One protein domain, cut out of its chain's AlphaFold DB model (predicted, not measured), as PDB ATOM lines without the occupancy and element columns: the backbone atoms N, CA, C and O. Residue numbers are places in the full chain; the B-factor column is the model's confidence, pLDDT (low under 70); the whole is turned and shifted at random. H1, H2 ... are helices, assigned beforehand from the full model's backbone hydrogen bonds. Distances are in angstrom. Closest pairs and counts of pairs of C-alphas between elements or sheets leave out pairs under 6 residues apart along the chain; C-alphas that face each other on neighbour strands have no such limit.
ATOM      1  N   GLU A  49      29.817 -22.116  43.202       66.81
ATOM      2  CA  GLU A  49      29.169 -23.328  43.732       66.81
ATOM      3  C   GLU A  49      29.470 -24.558  42.865       66.81
ATOM      4  O   GLU A  49      29.844 -25.627  43.356       66.81
ATOM      5  N   PHE A  50      29.392 -24.372  41.548       71.31
ATOM      6  CA  PHE A  50      29.722 -25.390  40.558       71.31
ATOM      7  C   PHE A  50      31.195 -25.813  40.634       71.31
ATOM      8  O   PHE A  50      31.509 -27.002  40.566       71.31
ATOM      9  N   SER A  51      32.099 -24.853  40.849       78.44
ATOM     10  CA  SER A  51      33.528 -25.112  41.029       78.44
ATOM     11  C   SER A  51      33.806 -25.866  42.325       78.44
ATOM     12  O   SER A  51      34.679 -26.725  42.333       78.44
ATOM     13  N   MET A  52      33.056 -25.614  43.400       78.81
ATOM     14  CA  MET A  52      33.227 -26.322  44.674       78.81
ATOM     15  C   MET A  52      32.791 -27.792  44.578       78.81
ATOM     16  O   MET A  52      33.494 -28.684  45.056       78.81
ATOM     17  N   VAL A  53      31.680 -28.064  43.886       79.88
ATOM     18  CA  VAL A  53      31.202 -29.433  43.618       79.88
ATOM     19  C   VAL A  53      32.164 -30.176  42.695       79.88
ATOM     20  O   VAL A  53      32.549 -31.308  42.996       79.88
ATOM     21  N   LEU A  54      32.577 -29.549  41.589       81.56
ATOM     22  CA  LEU A  54      33.532 -30.145  40.655       81.56
ATOM     23  C   LEU A  54      34.884 -30.397  41.310       81.56
ATOM     24  O   LEU A  54      35.464 -31.453  41.081       81.56
ATOM     25  N   LEU A  55      35.368 -29.476  42.143       83.62
ATOM     26  CA  LEU A  55      36.625 -29.646  42.863       83.62
ATOM     27  C   LEU A  55      36.547 -30.828  43.835       83.62
ATOM     28  O   LEU A  55      37.435 -31.672  43.805       83.62
ATOM     29  N   ASN A  56      35.472 -30.952  44.620       85.06
ATOM     30  CA  ASN A  56      35.284 -32.089  45.531       85.06
ATOM     31  C   ASN A  56      35.263 -33.435  44.790       85.06
ATOM     32  O   ASN A  56      35.911 -34.394  45.213       85.06
ATOM     33  N   ASN A  57      34.547 -33.507  43.666       87.06
ATOM     34  CA  ASN A  57      34.469 -34.730  42.869       87.06
ATOM     35  C   ASN A  57      35.797 -35.031  42.156       87.06
ATOM     36  O   ASN A  57      36.253 -36.171  42.165       87.06
ATOM     37  N   THR A  58      36.468 -34.015  41.611       87.62
ATOM     38  CA  THR A  58      37.742 -34.178  40.893       87.62
ATOM     39  C   THR A  58      38.878 -34.548  41.838       87.62
ATOM     40  O   THR A  58      39.670 -35.417  41.498       87.62
ATOM     41  N   LEU A  59      38.949 -33.957  43.036       87.00
ATOM     42  CA  LEU A  59      39.975 -34.272  44.038       87.00
ATOM     43  C   LEU A  59      39.814 -35.690  44.612       87.00
ATOM     44  O   LEU A  59      40.792 -36.304  45.037       87.00
ATOM     45  N   SER A  60      38.597 -36.237  44.565       86.56
ATOM     46  CA  SER A  60      38.326 -37.623  44.958       86.56
ATOM     47  C   SER A  60      38.890 -38.641  43.956       86.56
ATOM     48  O   SER A  60      39.222 -39.755  44.355       86.56
ATOM     49  N   LEU A  61      39.059 -38.273  42.678       89.38
ATOM     50  CA  LEU A  61      39.596 -39.160  41.638       89.38
ATOM     51  C   LEU A  61      41.059 -39.580  41.872       89.38
ATOM     52  O   LEU A  61      41.301 -40.785  41.914       89.38
ATOM     53  N   PRO A  62      42.044 -38.673  42.054       89.75
ATOM     54  CA  PRO A  62      43.431 -39.078  42.273       89.75
ATOM     55  C   PRO A  62      43.591 -39.876  43.569       89.75
ATOM     56  O   PRO A  62      44.351 -40.841  43.595       89.75
ATOM     57  N   LEU A  63      42.835 -39.532  44.619       88.88
ATOM     58  CA  LEU A  63      42.815 -40.307  45.858       88.88
ATOM     59  C   LEU A  63      42.240 -41.713  45.628       88.88
ATOM     60  O   LEU A  63      42.843 -42.695  46.048       88.88
ATOM     61  N   GLY A  64      41.112 -41.827  44.922       86.81
ATOM     62  CA  GLY A  64      40.494 -43.114  44.594       86.81
ATOM     63  C   GLY A  64      41.395 -44.002  43.734       86.81
ATOM     64  O   GLY A  64      41.536 -45.193  44.011       86.81
ATOM     65  N   ILE A  65      42.068 -43.419  42.740       88.75
ATOM     66  CA  ILE A  65      43.050 -44.117  41.902       88.75
ATOM     67  C   ILE A  65      44.214 -44.618  42.760       88.75
ATOM     68  O   ILE A  65      44.552 -45.798  42.695       88.75
ATOM     69  N   LEU A  66      44.788 -43.760  43.611       91.00
ATOM     70  CA  LEU A  66      45.882 -44.132  44.509       91.00
ATOM     71  C   LEU A  66      45.496 -45.303  45.423       91.00
ATOM     72  O   LEU A  66      46.253 -46.265  45.537       91.00
ATOM     73  N   LEU A  67      44.311 -45.253  46.038       87.38
ATOM     74  CA  LEU A  67      43.808 -46.345  46.875       87.38
ATOM     75  C   LEU A  67      43.621 -47.636  46.063       87.38
ATOM     76  O   LEU A  67      44.041 -48.697  46.515       87.38
ATOM     77  N   THR A  68      43.070 -47.552  44.847       86.25
ATOM     78  CA  THR A  68      42.901 -48.713  43.949       86.25
ATOM     79  C   THR A  68      44.242 -49.400  43.662       86.25
ATOM     80  O   THR A  68      44.316 -50.630  43.652       86.25
ATOM     81  N   PHE A  69      45.313 -48.619  43.472       85.81
ATOM     82  CA  PHE A  69      46.669 -49.148  43.303       85.81
ATOM     83  C   PHE A  69      47.218 -49.787  44.583       85.81
ATOM     84  O   PHE A  69      47.740 -50.896  44.523       85.81
ATOM     85  N   ILE A  70      47.076 -49.131  45.741       89.12
ATOM     86  CA  ILE A  70      47.578 -49.643  47.031       89.12
ATOM     87  C   ILE A  70      46.922 -50.983  47.399       89.12
ATOM     88  O   ILE A  70      47.603 -51.889  47.876       89.12
ATOM     89  N   PHE A  71      45.616 -51.125  47.160       87.25
ATOM     90  CA  PHE A  71      44.866 -52.353  47.444       87.25
ATOM     91  C   PHE A  71      44.922 -53.394  46.309       87.25
ATOM     92  O   PHE A  71      44.320 -54.459  46.424       87.25
ATOM     93  N   ASN A  72      45.663 -53.110  45.232       82.38
ATOM     94  CA  ASN A  72      45.852 -53.971  44.062       82.38
ATOM     95  C   ASN A  72      44.546 -54.491  43.421       82.38
ATOM     96  O   ASN A  72      44.472 -55.620  42.931       82.38
ATOM     97  N   GLU A  73      43.497 -53.664  43.389       81.38
ATOM     98  CA  GLU A  73      42.204 -54.068  42.818       81.38
ATOM     99  C   GLU A  73      42.223 -54.158  41.283       81.38
ATOM    100  O   GLU A  73      41.378 -54.827  40.686       81.38
ATOM    101  N   LEU A  74      43.209 -53.548  40.619       75.62
ATOM    102  CA  LEU A  74      43.347 -53.561  39.155       75.62
ATOM    103  C   LEU A  74      43.503 -54.978  38.578       75.62
ATOM    104  O   LEU A  74      42.873 -55.306  37.567       75.62
ATOM    105  N   ASP A  75      44.276 -55.839  39.239       75.06
ATOM    106  CA  ASP A  75      44.445 -57.242  38.834       75.06
ATOM    107  C   ASP A  75      43.154 -58.049  38.990       75.06
ATOM    108  O   ASP A  75      42.863 -58.958  38.209       75.06
ATOM    109  N   TYR A  76      42.360 -57.714  40.005       76.31
ATOM    110  CA  TYR A  76      41.077 -58.353  40.250       76.31
ATOM    111  C   TYR A  76      40.038 -57.916  39.215       76.31
ATOM    112  O   TYR A  76      39.369 -58.759  38.616       76.31
ATOM    113  N   LEU A  77      39.932 -56.611  38.961       71.88
ATOM    114  CA  LEU A  77      38.953 -56.040  38.040       71.88
ATOM    115  C   LEU A  77      39.178 -56.536  36.609       71.88
ATOM    116  O   LEU A  77      38.239 -57.021  35.986       71.88
ATOM    117  N   THR A  78      40.418 -56.514  36.115       70.62
ATOM    118  CA  THR A  78      40.761 -56.938  34.740       70.62
ATOM    119  C   THR A  78      40.457 -58.411  34.448       70.62
ATOM    120  O   THR A  78      40.152 -58.763  33.307       70.62
ATOM    121  N   ARG A  79      40.479 -59.277  35.467       76.94
ATOM    122  CA  ARG A  79      40.140 -60.706  35.341       76.94
ATOM    123  C   ARG A  79      38.637 -60.979  35.406       76.94
ATOM    124  O   ARG A  79      38.205 -62.082  35.068       76.94
ATOM    125  N   ARG A  80      37.818 -60.014  35.843       77.19
ATOM    126  CA  ARG A  80      36.365 -60.193  35.965       77.19
ATOM    127  C   ARG A  80      35.674 -59.973  34.612       77.19
ATOM    128  O   ARG A  80      35.815 -58.910  34.010       77.19
ATOM    129  N   PRO A  81      34.820 -60.910  34.159       72.94
ATOM    130  CA  PRO A  81      34.083 -60.757  32.904       72.94
ATOM    131  C   PRO A  81      33.029 -59.637  32.952       72.94
ATOM    132  O   PRO A  81      32.543 -59.229  31.900       72.94
ATOM    133  N   LEU A  82      32.697 -59.105  34.139       73.56
ATOM    134  CA  LEU A  82      31.723 -58.018  34.298       73.56
ATOM    135  C   LEU A  82      32.115 -56.743  33.540       73.56
ATOM    136  O   LEU A  82      31.233 -56.078  33.006       73.56
ATOM    137  N   LEU A  83      33.414 -56.442  33.409       77.00
ATOM    138  CA  LEU A  83      33.895 -55.282  32.645       77.00
ATOM    139  C   LEU A  83      33.578 -55.361  31.144       77.00
ATOM    140  O   LEU A  83      33.681 -54.357  30.446       77.00
ATOM    141  N   ARG A  84      33.196 -56.536  30.628       78.75
ATOM    142  CA  ARG A  84      32.814 -56.718  29.219       78.75
ATOM    143  C   ARG A  84      31.317 -56.517  28.976       78.75
ATOM    144  O   ARG A  84      30.897 -56.480  27.825       78.75
ATOM    145  N   LEU A  85      30.507 -56.411  30.032       86.50
ATOM    146  CA  LEU A  85      29.057 -56.284  29.912       86.50
ATOM    147  C   LEU A  85      28.665 -54.812  29.691       86.50
ATOM    148  O   LEU A  85      28.964 -53.976  30.544       86.50
ATOM    149  N   PRO A  86      27.930 -54.467  28.618       87.12
ATOM    150  CA  PRO A  86      27.480 -53.091  28.392       87.12
ATOM    151  C   PRO A  86      26.531 -52.602  29.496       87.12
ATOM    152  O   PRO A  86      26.578 -51.439  29.889       87.12
ATOM    153  N   THR A  87      25.727 -53.500  30.072       89.44
ATOM    154  CA  THR A  87      24.837 -53.194  31.203       89.44
ATOM    155  C   THR A  87      25.608 -52.744  32.442       89.44
ATOM    156  O   THR A  87      25.149 -51.865  33.164       89.44
ATOM    157  N   PHE A  88      26.794 -53.312  32.686       87.50
ATOM    158  CA  PHE A  88      27.633 -52.927  33.819       87.50
ATOM    159  C   PHE A  88      28.110 -51.478  33.679       87.50
ATOM    160  O   PHE A  88      27.941 -50.684  34.602       87.50
ATOM    161  N   TRP A  89      28.615 -51.113  32.498       89.06
ATOM    162  CA  TRP A  89      29.008 -49.737  32.195       89.06
ATOM    163  C   TRP A  89      27.833 -48.772  32.291       89.06
ATOM    164  O   TRP A  89      27.968 -47.724  32.911       89.06
ATOM    165  N   PHE A  90      26.661 -49.148  31.773       92.81
ATOM    166  CA  PHE A  90      25.456 -48.331  31.896       92.81
ATOM    167  C   PHE A  90      25.095 -48.043  33.361       92.81
ATOM    168  O   PHE A  90      24.884 -46.888  33.726       92.81
ATOM    169  N   VAL A  91      25.073 -49.070  34.219       92.81
ATOM    170  CA  VAL A  91      24.752 -48.915  35.648       92.81
ATOM    171  C   VAL A  91      25.807 -48.076  36.371       92.81
ATOM    172  O   VAL A  91      25.446 -47.214  37.172       92.81
ATOM    173  N   ILE A  92      27.095 -48.275  36.076       91.88
ATOM    174  CA  ILE A  92      28.175 -47.469  36.663       91.88
ATOM    175  C   ILE A  92      28.074 -46.010  36.235       91.88
ATOM    176  O   ILE A  92      28.145 -45.122  37.084       91.88
ATOM    177  N   THR A  93      27.878 -45.740  34.945       93.06
ATOM    178  CA  THR A  93      27.739 -44.373  34.441       93.06
ATOM    179  C   THR A  93      26.505 -43.699  35.032       93.06
ATOM    180  O   THR A  93      26.601 -42.566  35.497       93.06
ATOM    181  N   LEU A  94      25.365 -44.394  35.090       95.06
ATOM    182  CA  LEU A  94      24.142 -43.866  35.693       95.06
ATOM    183  C   LEU A  94      24.327 -43.569  37.187       95.06
ATOM    184  O   LEU A  94      23.928 -42.505  37.653       95.06
ATOM    185  N   SER A  95      24.978 -44.471  37.926       93.56
ATOM    186  CA  SER A  95      25.342 -44.255  39.331       93.56
ATOM    187  C   SER A  95      26.237 -43.024  39.497       93.56
ATOM    188  O   SER A  95      25.983 -42.190  40.364       93.56
ATOM    189  N   GLY A  96      27.224 -42.846  38.613       91.38
ATOM    190  CA  GLY A  96      28.074 -41.657  38.580       91.38
ATOM    191  C   GLY A  96      27.281 -40.367  38.352       91.38
ATOM    192  O   GLY A  96      27.460 -39.400  39.090       91.38
ATOM    193  N   VAL A  97      26.353 -40.356  37.389       92.81
ATOM    194  CA  VAL A  97      25.481 -39.199  37.115       92.81
ATOM    195  C   VAL A  97      24.589 -38.872  38.316       92.81
ATOM    196  O   VAL A  97      24.496 -37.710  38.711       92.81
ATOM    197  N   LEU A  98      23.973 -39.880  38.941       94.06
ATOM    198  CA  LEU A  98      23.172 -39.690  40.153       94.06
ATOM    199  C   LEU A  98      24.027 -39.187  41.327       94.06
ATOM    200  O   LEU A  98      23.599 -38.295  42.057       94.06
ATOM    201  N   GLY A  99      25.253 -39.692  41.479       90.69
ATOM    202  CA  GLY A  99      26.209 -39.222  42.484       90.69
ATOM    203  C   GLY A  99      26.605 -37.754  42.292       90.69
ATOM    204  O   GLY A  99      26.662 -36.992  43.263       90.69
ATOM    205  N   LEU A 100      26.799 -37.324  41.042       89.25
ATOM    206  CA  LEU A 100      27.029 -35.915  40.707       89.25
ATOM    207  C   LEU A 100      25.798 -35.055  41.020       89.25
ATOM    208  O   LEU A 100      25.941 -33.987  41.616       89.25
ATOM    209  N   ALA A 101      24.592 -35.531  40.692       89.75
ATOM    210  CA  ALA A 101      23.348 -34.826  40.995       89.75
ATOM    211  C   ALA A 101      23.139 -34.636  42.509       89.75
ATOM    212  O   ALA A 101      22.791 -33.537  42.951       89.75
ATOM    213  N   ILE A 102      23.415 -35.667  43.317       90.25
ATOM    214  CA  ILE A 102      23.377 -35.589  44.787       90.25
ATOM    215  C   ILE A 102      24.419 -34.592  45.301       90.25
ATOM    216  O   ILE A 102      24.112 -33.768  46.161       90.25
ATOM    217  N   SER A 103      25.643 -34.632  44.771       88.69
ATOM    218  CA  SER A 103      26.712 -33.713  45.181       88.69
ATOM    219  C   SER A 103      26.350 -32.256  44.891       88.69
ATOM    220  O   SER A 103      26.547 -31.387  45.740       88.69
ATOM    221  N   PHE A 104      25.773 -31.995  43.716       86.81
ATOM    222  CA  PHE A 104      25.355 -30.656  43.316       86.81
ATOM    223  C   PHE A 104      24.206 -30.134  44.180       86.81
ATOM    224  O   PHE A 104      24.310 -29.060  44.768       86.81
ATOM    225  N   THR A 105      23.139 -30.925  44.324       87.31
ATOM    226  CA  THR A 105      21.983 -30.552  45.155       87.31
ATOM    227  C   THR A 105      22.360 -30.365  46.625       87.31
ATOM    228  O   THR A 105      21.851 -29.450  47.267       87.31
ATOM    229  N   SER A 106      23.298 -31.158  47.149       85.94
ATOM    230  CA  SER A 106      23.805 -31.017  48.519       85.94
ATOM    231  C   SER A 106      24.553 -29.705  48.741       85.94
ATOM    232  O   SER A 106      24.317 -29.023  49.738       85.94
ATOM    233  N   MET A 107      25.434 -29.328  47.811       83.12
ATOM    234  CA  MET A 107      26.177 -28.070  47.896       83.12
ATOM    235  C   MET A 107      25.250 -26.861  47.725       83.12
ATOM    236  O   MET A 107      25.354 -25.901  48.484       83.12
ATOM    237  N   TRP A 108      24.307 -26.941  46.782       84.06
ATOM    238  CA  TRP A 108      23.287 -25.915  46.571       84.06
ATOM    239  C   TRP A 108      22.412 -25.721  47.818       84.06
ATOM    240  O   TRP A 108      22.231 -24.596  48.273       84.06
ATOM    241  N   PHE A 109      21.943 -26.808  48.439       83.50
ATOM    242  CA  PHE A 109      21.179 -26.732  49.686       83.50
ATOM    243  C   PHE A 109      22.008 -26.129  50.828       83.50
ATOM    244  O   PHE A 109      21.534 -25.250  51.544       83.50
ATOM    245  N   LEU A 110      23.263 -26.564  50.979       83.62
ATOM    246  CA  LEU A 110      24.163 -26.044  52.006       83.62
ATOM    247  C   LEU A 110      24.421 -24.540  51.839       83.62
ATOM    248  O   LEU A 110      24.509 -23.842  52.848       83.62
ATOM    249  N   HIS A 111      24.496 -24.051  50.600       79.62
ATOM    250  CA  HIS A 111      24.637 -22.629  50.302       79.62
ATOM    251  C   HIS A 111      23.391 -21.817  50.695       79.62
ATOM    252  O   HIS A 111      23.527 -20.751  51.286       79.62
ATOM    253  N   GLN A 112      22.185 -22.333  50.432       79.50
ATOM    254  CA  GLN A 112      20.933 -21.618  50.718       79.50
ATOM    255  C   GLN A 112      20.526 -21.630  52.203       79.50
ATOM    256  O   GLN A 112      19.852 -20.706  52.649       79.50
ATOM    257  N   THR A 113      20.897 -22.659  52.980       82.75
ATOM    258  CA  THR A 113      20.470 -22.776  54.393       82.75
ATOM    259  C   THR A 113      21.591 -22.593  55.412       82.75
ATOM    260  O   THR A 113      21.389 -21.955  56.439       82.75
ATOM    261  N   GLY A 114      22.761 -23.197  55.174       80.25
ATOM    262  CA  GLY A 114      23.850 -23.308  56.150       80.25
ATOM    263  C   GLY A 114      24.139 -24.742  56.623       80.25
ATOM    264  O   GLY A 114      23.339 -25.673  56.477       80.25
TER     265      GLY A 114
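What this domain is: This is residues 49 to 114 of the 171 residues of the protein "GDP-mannose transporter GONST1-like" of Juglans regia (UniProt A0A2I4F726). The longest helix, H4, and H1 make a V, meeting near the start of H1 and the far end of H4; the short H2 and H3 bridge its open end around an empty middle. The 66 printed residues hold four named helices, H1 to H4 in chain order, and no named strand: all helix. The whole is loose, radius of gyration of the C-alphas 15.4 A, and flat, 46 by 28 by 15 A.

Where its parts are: H4, residues 86 to 113, measures 40.5 A and ends at C-alpha 113 (20.470, -22.776, 54.393). H1, residues 49 to 70, measures 32.3 A from C-alpha 49 (29.169, -23.328, 43.732). H2 is residues 73 to 79, H3 residues 81 to 84.

How they stand to each other: H4, with residues 100 to 108 alone, touches residues 49 to 57 of H1; the closest C-alphas, of Val 53 and Phe 104, are 6.0 A apart. They run opposite ways at a steep tilt of 46 degrees. H2 and H4 are apart. Every O i to N i+4 pair is within hydrogen-bond range in H4, 15 of 18 in H1 and 2 of 3 in H2; H3 is too short for one.

The domain as a whole: The farthest C-alphas, of Arg 79 and Thr 113, are 46.8 A apart. The printed part has no cut, its three links are tight, and residue 49 alone is under pLDDT 70.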